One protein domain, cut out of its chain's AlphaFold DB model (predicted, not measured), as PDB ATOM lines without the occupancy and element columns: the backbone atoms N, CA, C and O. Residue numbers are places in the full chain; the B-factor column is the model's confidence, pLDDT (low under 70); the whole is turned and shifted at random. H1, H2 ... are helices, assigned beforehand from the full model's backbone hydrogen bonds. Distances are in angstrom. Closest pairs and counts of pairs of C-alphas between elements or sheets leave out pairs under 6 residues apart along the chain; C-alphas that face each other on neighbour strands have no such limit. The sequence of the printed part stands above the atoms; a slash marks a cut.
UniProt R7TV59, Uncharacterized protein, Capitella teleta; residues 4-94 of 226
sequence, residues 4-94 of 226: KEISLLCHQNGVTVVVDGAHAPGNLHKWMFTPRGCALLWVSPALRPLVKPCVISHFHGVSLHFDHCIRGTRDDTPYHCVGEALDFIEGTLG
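Overview. This is residues 4 to 94 of the 226 residues of an uncharacterized protein of Capitella teleta (UniProt R7TV59). With little regular structure, this is a loose, flat, open frame of long loops, with five short helices set round it and none touching another. Residues 13 to 27 run from H1 at one end to H2, residues 32 to 63 fold back and on to H3, and the return through H4 ends in H5 near H2. The printed part has 91 residues, 33 in H1 to H5, all helix, with no named strand; the radius of gyration of the C-alphas is 15.6 A, the spans 43 by 36 by 17 A.

Arrangement. H1, residues 4 to 12, touches no helix. H2, residues 28 to 31, and H5, residues 82 to 91, are close but not clearly touching; their closest C-alphas, Leu 28 and Val 82, are 7.9 A apart. H3, residues 64 to 69, is apart from H5. H4, residues 77 to 80, is only just apart from H2, closest 8.2 A, and meets H5 only through their link. In H1, H3 and H5 every O i to N i+4 pair is within hydrogen-bond range; H2 and H4 are too short for one.

Along the chain. H1 begins at C-alpha 4 (193.373, 165.974, 74.433) and measures 12.4 A; H5 measures 13.8 A, ending at C-alpha 91 (215.534, 177.430, 89.598).

Size, cuts and confidence. The farthest C-alphas, Asn 13 and Thr 92, are 43.6 A apart. The printed part has no cut; links H1 to H2 and H2 to H3 are long. No printed residue is under 70.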
ATOM      1  N   LYS A   4     194.517 165.104  74.153       93.31
ATOM      2  CA  LYS A   4     193.373 165.974  74.433       93.31
ATOM      3  C   LYS A   4     192.165 165.592  73.579       93.31
ATOM      4  O   LYS A   4     191.066 165.440  74.107       93.31
ATOM      5  N   GLU A   5     192.386 165.409  72.286       94.94
ATOM      6  CA  GLU A   5     191.377 165.075  71.285       94.94
ATOM      7  C   GLU A   5     190.804 163.681  71.559       94.94
ATOM      8  O   GLU A   5     189.585 163.515  71.625       94.94
ATOM      9  N   ILE A   6     191.680 162.701  71.816       95.88
ATOM     10  CA  ILE A   6     191.278 161.335  72.178       95.88
ATOM     11  C   ILE A   6     190.464 161.350  73.476       95.88
ATOM     12  O   ILE A   6     189.392 160.751  73.539       95.88
ATOM     13  N   SER A   7     190.930 162.072  74.499       96.44
ATOM     14  CA  SER A   7     190.231 162.145  75.786       96.44
ATOM     15  C   SER A   7     188.844 162.767  75.647       96.44
ATOM     16  O   SER A   7     187.884 162.274  76.239       96.44
ATOM     17  N   LEU A   8     188.717 163.828  74.844       97.31
ATOM     18  CA  LEU A   8     187.435 164.474  74.574       97.31
ATOM     19  C   LEU A   8     186.457 163.507  73.895       97.31
ATOM     20  O   LEU A   8     185.312 163.394  74.335       97.31
ATOM     21  N   LEU A   9     186.915 162.786  72.870       97.88
ATOM     22  CA  LEU A   9     186.103 161.801  72.160       97.88
ATOM     23  C   LEU A   9     185.658 160.657  73.083       97.88
ATOM     24  O   LEU A   9     184.490 160.265  73.066       97.88
ATOM     25  N   CYS A  10     186.555 160.145  73.929       97.81
ATOM     26  CA  CYS A  10     186.214 159.127  74.920       97.81
ATOM     27  C   CYS A  10     185.138 159.624  75.893       97.81
ATOM     28  O   CYS A  10     184.137 158.938  76.099       97.81
ATOM     29  N   HIS A  11     185.288 160.836  76.436       95.94
ATOM     30  CA  HIS A  11     184.302 161.414  77.350       95.94
ATOM     31  C   HIS A  11     182.928 161.609  76.692       95.94
ATOM     32  O   HIS A  11     181.914 161.321  77.328       95.94
ATOM     33  N   GLN A  12     182.874 162.026  75.421       97.69
ATOM     34  CA  GLN A  12     181.618 162.135  74.658       97.69
ATOM     35  C   GLN A  12     180.883 160.794  74.519       97.69
ATOM     36  O   GLN A  12     179.662 160.775  74.392       97.69
ATOM     37  N   ASN A  13     181.612 159.680  74.582       98.00
ATOM     38  CA  ASN A  13     181.071 158.327  74.484       98.00
ATOM     39  C   ASN A  13     180.954 157.625  75.849       98.00
ATOM     40  O   ASN A  13     180.744 156.416  75.903       98.00
ATOM     41  N   GLY A  14     181.108 158.354  76.962       96.38
ATOM     42  CA  GLY A  14     181.034 157.781  78.310       96.38
ATOM     43  C   GLY A  14     182.168 156.801  78.640       96.38
ATOM     44  O   GLY A  14     182.037 155.993  79.558       96.38
ATOM     45  N   VAL A  15     183.280 156.856  77.903       97.25
ATOM     46  CA  VAL A  15     184.444 155.988  78.098       97.25
ATOM     47  C   VAL A  15     185.397 156.622  79.107       97.25
ATOM     48  O   VAL A  15     185.781 157.785  78.984       97.25
ATOM     49  N   THR A  16     185.803 155.837  80.107       95.94
ATOM     50  CA  THR A  16     186.841 156.245  81.064       95.94
ATOM     51  C   THR A  16     188.205 156.246  80.383       95.94
ATOM     52  O   THR A  16     188.566 155.278  79.717       95.94
ATOM     53  N   VAL A  17     188.974 157.315  80.580       96.88
ATOM     54  CA  VAL A  17     190.301 157.481  79.982       96.88
ATOM     55  C   VAL A  17     191.380 157.197  81.018       96.88
ATOM     56  O   VAL A  17     191.365 157.756  82.115       96.88
ATOM     57  N   VAL A  18     192.347 156.365  80.640       95.69
ATOM     58  CA  VAL A  18     193.599 156.165  81.372       95.69
ATOM     59  C   VAL A  18     194.736 156.532  80.427       95.69
ATOM     60  O   VAL A  18     194.806 156.009  79.318       95.69
ATOM     61  N   VAL A  19     195.606 157.447  80.855       95.56
ATOM     62  CA  VAL A  19     196.741 157.918  80.052       95.56
ATOM     63  C   VAL A  19     198.034 157.409  80.674       95.56
ATOM     64  O   VAL A  19     198.345 157.748  81.815       95.56
ATOM     65  N   ASP A  20     198.806 156.636  79.911       95.12
ATOM     66  CA  ASP A  20     200.197 156.347  80.257       95.12
ATOM     67  C   ASP A  20     201.073 157.553  79.883       95.12
ATOM     68  O   ASP A  20     201.401 157.794  78.720       95.12
ATOM     69  N   GLY A  21     201.424 158.341  80.899       92.50
ATOM     70  CA  GLY A  21     202.296 159.506  80.782       92.50
ATOM     71  C   GLY A  21     203.775 159.199  81.014       92.50
ATOM     72  O   GLY A  21     204.529 160.120  81.318       92.50
ATOM     73  N   ALA A  22     204.229 157.943  80.937       91.50
ATOM     74  CA  ALA A  22     205.569 157.573  81.383       91.50
ATOM     75  C   ALA A  22     206.705 158.260  80.608       91.50
ATOM     76  O   ALA A  22     207.792 158.378  81.155       91.50
ATOM     77  N   HIS A  23     206.520 158.665  79.348       86.62
ATOM     78  CA  HIS A  23     207.502 159.464  78.581       86.62
ATOM     79  C   HIS A  23     207.189 160.971  78.574       86.62
ATOM     80  O   HIS A  23     207.777 161.725  77.807       86.62
ATOM     81  N   ALA A  24     206.287 161.383  79.459       84.50
ATOM     82  CA  ALA A  24     205.910 162.747  79.802       84.50
ATOM     83  C   ALA A  24     206.083 162.897  81.344       84.50
ATOM     84  O   ALA A  24     206.805 162.080  81.931       84.50
ATOM     85  N   PRO A  25     205.465 163.863  82.056       80.75
ATOM     86  CA  PRO A  25     205.637 163.989  83.508       80.75
ATOM     87  C   PRO A  25     204.836 162.935  84.314       80.75
ATOM     88  O   PRO A  25     204.279 163.238  85.364       80.75
ATOM     89  N   GLY A  26     204.749 161.691  83.825       84.81
ATOM     90  CA  GLY A  26     204.170 160.543  84.534       84.81
ATOM     91  C   GLY A  26     205.223 159.736  85.297       84.81
ATOM     92  O   GLY A  26     205.080 159.526  86.497       84.81
ATOM     93  N   ASN A  27     206.330 159.351  84.648       93.56
ATOM     94  CA  ASN A  27     207.479 158.762  85.348       93.56
ATOM     95  C   ASN A  27     208.502 159.855  85.638       93.56
ATOM     96  O   ASN A  27     209.317 160.204  84.782       93.56
ATOM     97  N   LEU A  28     208.481 160.359  86.868       95.12
ATOM     98  CA  LEU A  28     209.335 161.471  87.281       95.12
ATOM     99  C   LEU A  28     210.831 161.123  87.189       95.12
ATOM    100  O   LEU A  28     211.674 161.998  87.022       95.12
ATOM    101  N   HIS A  29     211.189 159.842  87.251       93.62
ATOM    102  CA  HIS A  29     212.584 159.408  87.156       93.62
ATOM    103  C   HIS A  29     213.136 159.332  85.726       93.62
ATOM    104  O   HIS A  29     214.239 158.830  85.516       93.62
ATOM    105  N   LYS A  30     212.349 159.754  84.727       93.38
ATOM    106  CA  LYS A  30     212.829 159.925  83.354       93.38
ATOM    107  C   LYS A  30     213.253 161.373  83.133       93.38
ATOM    108  O   LYS A  30     214.402 161.721  83.363       93.38
ATOM    109  N   TRP A  31     212.309 162.217  82.732       93.94
ATOM    110  CA  TRP A  31     212.586 163.583  82.279       93.94
ATOM    111  C   TRP A  31     212.478 164.640  83.382       93.94
ATOM    112  O   TRP A  31     212.712 165.809  83.111       93.94
ATOM    113  N   MET A  32     212.123 164.239  84.609       95.06
ATOM    114  CA  MET A  32     211.968 165.151  85.749       95.06
ATOM    115  C   MET A  32     213.098 165.005  86.776       95.06
ATOM    116  O   MET A  32     212.932 165.435  87.905       95.06
ATOM    117  N   PHE A  33     214.218 164.369  86.412       95.06
ATOM    118  CA  PHE A  33     215.453 164.299  87.213       95.06
ATOM    119  C   PHE A  33     215.313 163.758  88.651       95.06
ATOM    120  O   PHE A  33     216.182 163.986  89.487       95.06
ATOM    121  N   THR A  34     214.260 162.991  88.946       96.62
ATOM    122  CA  THR A  34     214.142 162.285  90.236       96.62
ATOM    123  C   THR A  34     214.873 160.932  90.206       96.62
ATOM    124  O   THR A  34     215.051 160.347  89.130       96.62
ATOM    125  N   PRO A  35     215.277 160.372  91.363       96.81
ATOM    126  CA  PRO A  35     215.811 159.012  91.431       96.81
ATOM    127  C   PRO A  35     214.820 157.953  90.919       96.81
ATOM    128  O   PRO A  35     213.600 158.129  90.967       96.81
ATOM    129  N   ARG A  36     215.338 156.809  90.445       95.25
ATOM    130  CA  ARG A  36     214.517 155.700  89.919       95.25
ATOM    131  C   ARG A  36     213.491 155.220  90.946       95.25
ATOM    132  O   ARG A  36     213.794 155.083  92.122       95.25
ATOM    133  N   GLY A  37     212.284 154.906  90.470       92.44
ATOM    134  CA  GLY A  37     211.188 154.422  91.319       92.44
ATOM    135  C   GLY A  37     210.155 155.480  91.714       92.44
ATOM    136  O   GLY A  37     209.272 155.171  92.510       92.44
ATOM    137  N   CYS A  38     210.221 156.681  91.132       94.31
ATOM    138  CA  CYS A  38     209.252 157.757  91.344       94.31
ATOM    139  C   CYS A  38     208.338 157.967  90.121       94.31
ATOM    140  O   CYS A  38     208.819 158.056  88.983       94.31
ATOM    141  N   ALA A  39     207.022 158.020  90.345       94.56
ATOM    142  CA  ALA A  39     206.001 158.269  89.328       94.56
ATOM    143  C   ALA A  39     204.794 159.000  89.938       94.56
ATOM    144  O   ALA A  39     204.490 158.833  91.119       94.56
ATOM    145  N   LEU A  40     204.103 159.791  89.121       94.25
ATOM    146  CA  LEU A  40     202.917 160.545  89.499       94.25
ATOM    147  C   LEU A  40     201.651 159.761  89.139       94.25
ATOM    148  O   LEU A  40     201.437 159.400  87.982       94.25
ATOM    149  N   LEU A  41     200.773 159.566  90.123       94.19
ATOM    150  CA  LEU A  41     199.412 159.085  89.908       94.19
ATOM    151  C   LEU A  41     198.430 160.239  90.109       94.19
ATOM    152  O   LEU A  41     198.236 160.716  91.227       94.19
ATOM    153  N   TRP A  42     197.770 160.653  89.029       95.38
ATOM    154  CA  TRP A  42     196.659 161.595  89.090       95.38
ATOM    155  C   TRP A  42     195.344 160.886  88.774       95.38
ATOM    156  O   TRP A  42     195.235 160.167  87.783       95.38
ATOM    157  N   VAL A  43     194.334 161.103  89.618       96.31
ATOM    158  CA  VAL A  43     192.991 160.536  89.448       96.31
ATOM    159  C   VAL A  43     191.960 161.642  89.627       96.31
ATOM    160  O   VAL A  43     191.933 162.331  90.660       96.31
ATOM    161  N   SER A  44     191.087 161.792  88.629       95.62
ATOM    162  CA  SER A  44     189.986 162.751  88.680       95.62
ATOM    163  C   SER A  44     189.072 162.456  89.883       95.62
ATOM    164  O   SER A  44     188.849 161.288  90.210       95.62
ATOM    165  N   PRO A  45     188.528 163.479  90.575       95.31
ATOM    166  CA  PRO A  45     187.753 163.273  91.802       95.31
ATOM    167  C   PRO A  45     186.616 162.251  91.677       95.31
ATOM    168  O   PRO A  45     186.429 161.446  92.585       95.31
ATOM    169  N   ALA A  46     185.919 162.238  90.536       94.81
ATOM    170  CA  ALA A  46     184.817 161.317  90.260       94.81
ATOM    171  C   ALA A  46     185.249 159.839  90.186       94.81
ATOM    172  O   ALA A  46     184.446 158.957  90.469       94.81
ATOM    173  N   LEU A  47     186.511 159.564  89.834       95.38
ATOM    174  CA  LEU A  47     187.034 158.204  89.673       95.38
ATOM    175  C   LEU A  47     187.764 157.679  90.916       95.38
ATOM    176  O   LEU A  47     187.954 156.472  91.036       95.38
ATOM    177  N   ARG A  48     188.148 158.542  91.869       94.62
ATOM    178  CA  ARG A  48     188.886 158.133  93.084       94.62
ATOM    179  C   ARG A  48     188.230 156.981  93.855       94.62
ATOM    180  O   ARG A  48     188.969 156.098  94.278       94.62
ATOM    181  N   PRO A  49     186.890 156.905  94.013       92.81
ATOM    182  CA  PRO A  49     186.269 155.774  94.707       92.81
ATOM    183  C   PRO A  49     186.496 154.418  94.022       92.81
ATOM    184  O   PRO A  49     186.445 153.388  94.698       92.81
ATOM    185  N   LEU A  50     186.741 154.420  92.706       93.88
ATOM    186  CA  LEU A  50     186.927 153.226  91.877       93.88
ATOM    187  C   LEU A  50     188.379 152.738  91.856       93.88
ATOM    188  O   LEU A  50     188.624 151.562  91.599       93.88
ATOM    189  N   VAL A  51     189.346 153.616  92.133       94.50
ATOM    190  CA  VAL A  51     190.767 153.259  92.142       94.50
ATOM    191  C   VAL A  51     191.113 152.643  93.493       94.50
ATOM    192  O   VAL A  51     191.077 153.315  94.521       94.50
ATOM    193  N   LYS A  52     191.409 151.339  93.498       92.75
ATOM    194  CA  LYS A  52     191.785 150.587  94.701       92.75
ATOM    195  C   LYS A  52     193.255 150.176  94.651       92.75
ATOM    196  O   LYS A  52     193.742 149.776  93.591       92.75
ATOM    197  N   PRO A  53     193.975 150.232  95.781       93.06
ATOM    198  CA  PRO A  53     195.366 149.816  95.819       93.06
ATOM    199  C   PRO A  53     195.495 148.286  95.798       93.06
ATOM    200  O   PRO A  53     194.803 147.595  96.535       93.06
ATOM    201  N   CYS A  54     196.439 147.736  95.017       91.19
ATOM    202  CA  CYS A  54     196.661 146.273  95.017       91.19
ATOM    203  C   CYS A  54     197.293 145.713  96.311       91.19
ATOM    204  O   CYS A  54     197.285 144.510  96.521       91.19
ATOM    205  N   VAL A  55     197.881 146.570  97.147       91.44
ATOM    206  CA  VAL A  55     198.477 146.271  98.453       91.44
ATOM    207  C   VAL A  55     197.877 147.287  99.407       91.44
ATOM    208  O   VAL A  55     198.037 148.491  99.204       91.44
ATOM    209  N   ILE A  56     197.156 146.791 100.404       91.88
ATOM    210  CA  ILE A  56     196.541 147.598 101.454       91.88
ATOM    211  C   ILE A  56     197.554 147.725 102.590       91.88
ATOM    212  O   ILE A  56     198.153 146.730 102.998       91.88
ATOM    213  N   SER A  57     197.754 148.940 103.094       89.69
ATOM    214  CA  SER A  57     198.693 149.215 104.183       89.69
ATOM    215  C   SER A  57     198.085 150.162 105.224       89.69
ATOM    216  O   SER A  57     196.868 150.366 105.266       89.69
ATOM    217  N   HIS A  58     198.926 150.709 106.102       86.19
ATOM    218  CA  HIS A  58     198.528 151.710 107.086       86.19
ATOM    219  C   HIS A  58     197.831 152.901 106.410       86.19
ATOM    220  O   HIS A  58     198.182 153.286 105.299       86.19
ATOM    221  N   PHE A  59     196.844 153.486 107.095       91.06
ATOM    222  CA  PHE A  59     196.064 154.639 106.616       91.06
ATOM    223  C   PHE A  59     195.209 154.391 105.359       91.06
ATOM    224  O   PHE A  59     194.752 155.347 104.728       91.06
ATOM    225  N   HIS A  60     194.925 153.124 105.032       92.00
ATOM    226  CA  HIS A  60     193.967 152.788 103.981       92.00
ATOM    227  C   HIS A  60     192.615 153.488 104.192       92.00
ATOM    228  O   HIS A  60     192.056 153.472 105.290       92.00
ATOM    229  N   GLY A  61     192.092 154.095 103.128       90.38
ATOM    230  CA  GLY A  61     190.816 154.807 103.120       90.38
ATOM    231  C   GLY A  61     190.878 156.244 103.642       90.38
ATOM    232  O   GLY A  61     189.861 156.933 103.597       90.38
ATOM    233  N   VAL A  62     192.041 156.729 104.103       92.81
ATOM    234  CA  VAL A  62     192.209 158.128 104.542       92.81
ATOM    235  C   VAL A  62     192.265 159.078 103.344       92.81
ATOM    236  O   VAL A  62     191.622 160.126 103.347       92.81
ATOM    237  N   SER A  63     193.043 158.740 102.315       92.44
ATOM    238  CA  SER A  63     193.141 159.521 101.079       92.44
ATOM    239  C   SER A  63     193.717 158.681  99.938       92.44
ATOM    240  O   SER A  63     194.393 157.683 100.176       92.44
ATOM    241  N   LEU A  64     193.534 159.147  98.693       92.94
ATOM    242  CA  LEU A  64     194.174 158.545  97.514       92.94
ATOM    243  C   LEU A  64     195.702 158.459  97.677       92.94
ATOM    244  O   LEU A  64     196.318 157.510  97.213       92.94
ATOM    245  N   HIS A  65     196.321 159.441  98.337       91.81
ATOM    246  CA  HIS A  65     197.757 159.410  98.584       91.81
ATOM    247  C   HIS A  65     198.128 158.234  99.494       91.81
ATOM    248  O   HIS A  65     198.932 157.401  99.090       91.81
ATOM    249  N   PHE A  66     197.499 158.119 100.669       91.81
ATOM    250  CA  PHE A  66     197.812 157.059 101.632       91.81
ATOM    251  C   PHE A  66     197.476 155.655 101.127       91.81
ATOM    252  O   PHE A  66     198.180 154.705 101.455       91.81
ATOM    253  N   ASP A  67     196.466 155.529 100.267       92.56
ATOM    254  CA  ASP A  67     196.150 154.261  99.609       92.56
ATOM    255  C   ASP A  67     197.280 153.777  98.686       92.56
ATOM    256  O   ASP A  67     197.461 152.573  98.507       92.56
ATOM    257  N   HIS A  68     198.060 154.691  98.102       92.12
ATOM    258  CA  HIS A  68     199.017 154.363  97.044       92.12
ATOM    259  C   HIS A  68     200.488 154.604  97.397       92.12
ATOM    260  O   HIS A  68     201.339 153.992  96.752       92.12
ATOM    261  N   CYS A  69     200.809 155.430  98.397       89.06
ATOM    262  CA  CYS A  69     202.198 155.707  98.769       89.06
ATOM    263  C   CYS A  69     202.815 154.603  99.639       89.06
ATOM    264  O   CYS A  69     203.993 154.303  99.481       89.06
ATOM    265  N   ILE A  70     202.029 153.925 100.486       86.56
ATOM    266  CA  ILE A  70     202.548 152.884 101.387       86.56
ATOM    267  C   ILE A  70     202.317 151.499 100.776       86.56
ATOM    268  O   ILE A  70     201.229 150.927 100.854       86.56
ATOM    269  N   ARG A  71     203.358 150.939 100.153       84.00
ATOM    270  CA  ARG A  71     203.295 149.677  99.386       84.00
ATOM    271  C   ARG A  71     204.163 148.566  99.978       84.00
ATOM    272  O   ARG A  71     204.660 147.713  99.246       84.00
ATOM    273  N   GLY A  72     204.310 148.577 101.301       86.75
ATOM    274  CA  GLY A  72     205.278 147.760 102.034       86.75
ATOM    275  C   GLY A  72     206.591 148.511 102.267       86.75
ATOM    276  O   GLY A  72     206.764 149.629 101.789       86.75
ATOM    277  N   THR A  73     207.503 147.908 103.028       90.25
ATOM    278  CA  THR A  73     208.802 148.510 103.352       90.25
ATOM    279  C   THR A  73     209.683 148.575 102.108       90.25
ATOM    280  O   THR A  73     210.078 147.541 101.568       90.25
ATOM    281  N   ARG A  74     209.988 149.790 101.654       89.44
ATOM    282  CA  ARG A  74     210.866 150.078 100.517       89.44
ATOM    283  C   ARG A  74     211.607 151.392 100.751       89.44
ATOM    284  O   ARG A  74     211.284 152.126 101.678       89.44
ATOM    285  N   ASP A  75     212.594 151.665  99.908       92.19
ATOM    286  CA  ASP A  75     213.242 152.972  99.874       92.19
ATOM    287  C   ASP A  75     212.309 154.011  99.228       92.19
ATOM    288  O   ASP A  75     211.963 153.905  98.044       92.19
ATOM    289  N   ASP A  76     211.897 154.991 100.034       92.56
ATOM    290  CA  ASP A  76     211.027 156.105  99.647       92.56
ATOM    291  C   ASP A  76     211.819 157.387  99.329       92.56
ATOM    292  O   ASP A  76     211.225 158.404  98.962       92.56
ATOM    293  N   THR A  77     213.159 157.350  99.385       94.94
ATOM    294  CA  THR A  77     214.039 158.465  98.980       94.94
ATOM    295  C   THR A  77     213.632 159.089  97.634       94.94
ATOM    296  O   THR A  77     213.548 160.317  97.565       94.94
ATOM    297  N   PRO A  78     213.271 158.317  96.581       95.56
ATOM    298  CA  PRO A  78     212.836 158.901  95.312       95.56
ATOM    299  C   PRO A  78     211.608 159.821  95.406       95.56
ATOM    300  O   PRO A  78     211.477 160.733  94.591       95.56
ATOM    301  N   TYR A  79     210.701 159.590  96.364       93.56
ATOM    302  CA  TYR A  79     209.519 160.434  96.576       93.56
ATOM    303  C   TYR A  79     209.881 161.745  97.266       93.56
ATOM    304  O   TYR A  79     209.300 162.784  96.960       93.56
ATOM    305  N   HIS A  80     210.861 161.702  98.167       95.44
ATOM    306  CA  HIS A  80     211.325 162.881  98.886       95.44
ATOM    307  C   HIS A  80     212.125 163.828  97.991       95.44
ATOM    308  O   HIS A  80     211.951 165.027  98.128       95.44
ATOM    309  N   CYS A  81     212.872 163.309  97.010       97.31
ATOM    310  CA  CYS A  81     213.638 164.122  96.056       97.31
ATOM    311  C   CYS A  81     212.793 164.862  95.001       97.31
ATOM    312  O   CYS A  81     213.353 165.514  94.118       97.31
ATOM    313  N   VAL A  82     211.462 164.717  95.005       96.81
ATOM    314  CA  VAL A  82     210.601 165.366  94.000       96.81
ATOM    315  C   VAL A  82     210.672 166.888  94.121       96.81
ATOM    316  O   VAL A  82     210.691 167.561  93.095       96.81
ATOM    317  N   GLY A  83     210.737 167.426  95.344       97.31
ATOM    318  CA  GLY A  83     210.839 168.870  95.567       97.31
ATOM    319  C   GLY A  83     212.135 169.440  94.998       97.31
ATOM    320  O   GLY A  83     212.103 170.348  94.178       97.31
ATOM    321  N   GLU A  84     213.264 168.826  95.340       98.12
ATOM    322  CA  GLU A  84     214.595 169.237  94.892       98.12
ATOM    323  C   GLU A  84     214.746 169.125  93.375       98.12
ATOM    324  O   GLU A  84     215.389 169.964  92.748       98.12
ATOM    325  N   ALA A  85     214.139 168.107  92.760       97.25
ATOM    326  CA  ALA A  85     214.153 167.966  91.312       97.25
ATOM    327  C   ALA A  85     213.341 169.072  90.614       97.25
ATOM    328  O   ALA A  85     213.770 169.582  89.578       97.25
ATOM    329  N   LEU A  86     212.201 169.476  91.184       97.00
ATOM    330  CA  LEU A  86     211.427 170.617  90.689       97.00
ATOM    331  C   LEU A  86     212.197 171.929  90.868       97.00
ATOM    332  O   LEU A  86     212.277 172.705  89.921       97.00
ATOM    333  N   ASP A  87     212.824 172.142  92.026       98.31
ATOM    334  CA  ASP A  87     213.656 173.321  92.283       98.31
ATOM    335  C   ASP A  87     214.858 173.387  91.333       98.31
ATOM    336  O   ASP A  87     215.227 174.461  90.859       98.31
ATOM    337  N   PHE A  88     215.457 172.244  90.998       98.00
ATOM    338  CA  PHE A  88     216.518 172.175  89.998       98.00
ATOM    339  C   PHE A  88     216.009 172.561  88.601       98.00
ATOM    340  O   PHE A  88     216.625 173.389  87.928       98.00
ATOM    341  N   ILE A  89     214.865 172.017  88.177       97.38
ATOM    342  CA  ILE A  89     214.254 172.336  86.878       97.38
ATOM    343  C   ILE A  89     213.905 173.825  86.793       97.38
ATOM    344  O   ILE A  89     214.342 174.498  85.864       97.38
ATOM    345  N   GLU A  90     213.149 174.345  87.756       97.56
ATOM    346  CA  GLU A  90     212.644 175.719  87.726       97.56
ATOM    347  C   GLU A  90     213.742 176.742  88.051       97.56
ATOM    348  O   GLU A  90     213.891 177.746  87.359       97.56
ATOM    349  N   GLY A  91     214.545 176.483  89.084       97.44
ATOM    350  CA  GLY A  91     215.534 177.430  89.598       97.44
ATOM    351  C   GLY A  91     216.883 177.408  88.882       97.44
ATOM    352  O   GLY A  91     217.563 178.432  88.864       97.44
ATOM    353  N   THR A  92     217.288 176.272  88.298       97.31
ATOM    354  CA  THR A  92     218.602 176.137  87.631       97.31
ATOM    355  C   THR A  92     218.486 176.019  86.116       97.31
ATOM    356  O   THR A  92     219.273 176.632  85.400       97.31
ATOM    357  N   LEU A  93     217.520 175.240  85.619       97.25
ATOM    358  CA  LEU A  93     217.387 174.946  84.187       97.25
ATOM    359  C   LEU A  93     216.402 175.871  83.449       97.25
ATOM    360  O   LEU A  93     216.249 175.741  82.237       97.25
ATOM    361  N   GLY A  94     215.752 176.804  84.154       96.50
ATOM    362  CA  GLY A  94     214.820 177.775  83.565       96.50
ATOM    363  C   GLY A  94     213.410 177.235  83.304       96.50
ATOM    364  O   GLY A  94     212.617 177.889  82.632       96.50
TER     365      GLY A  94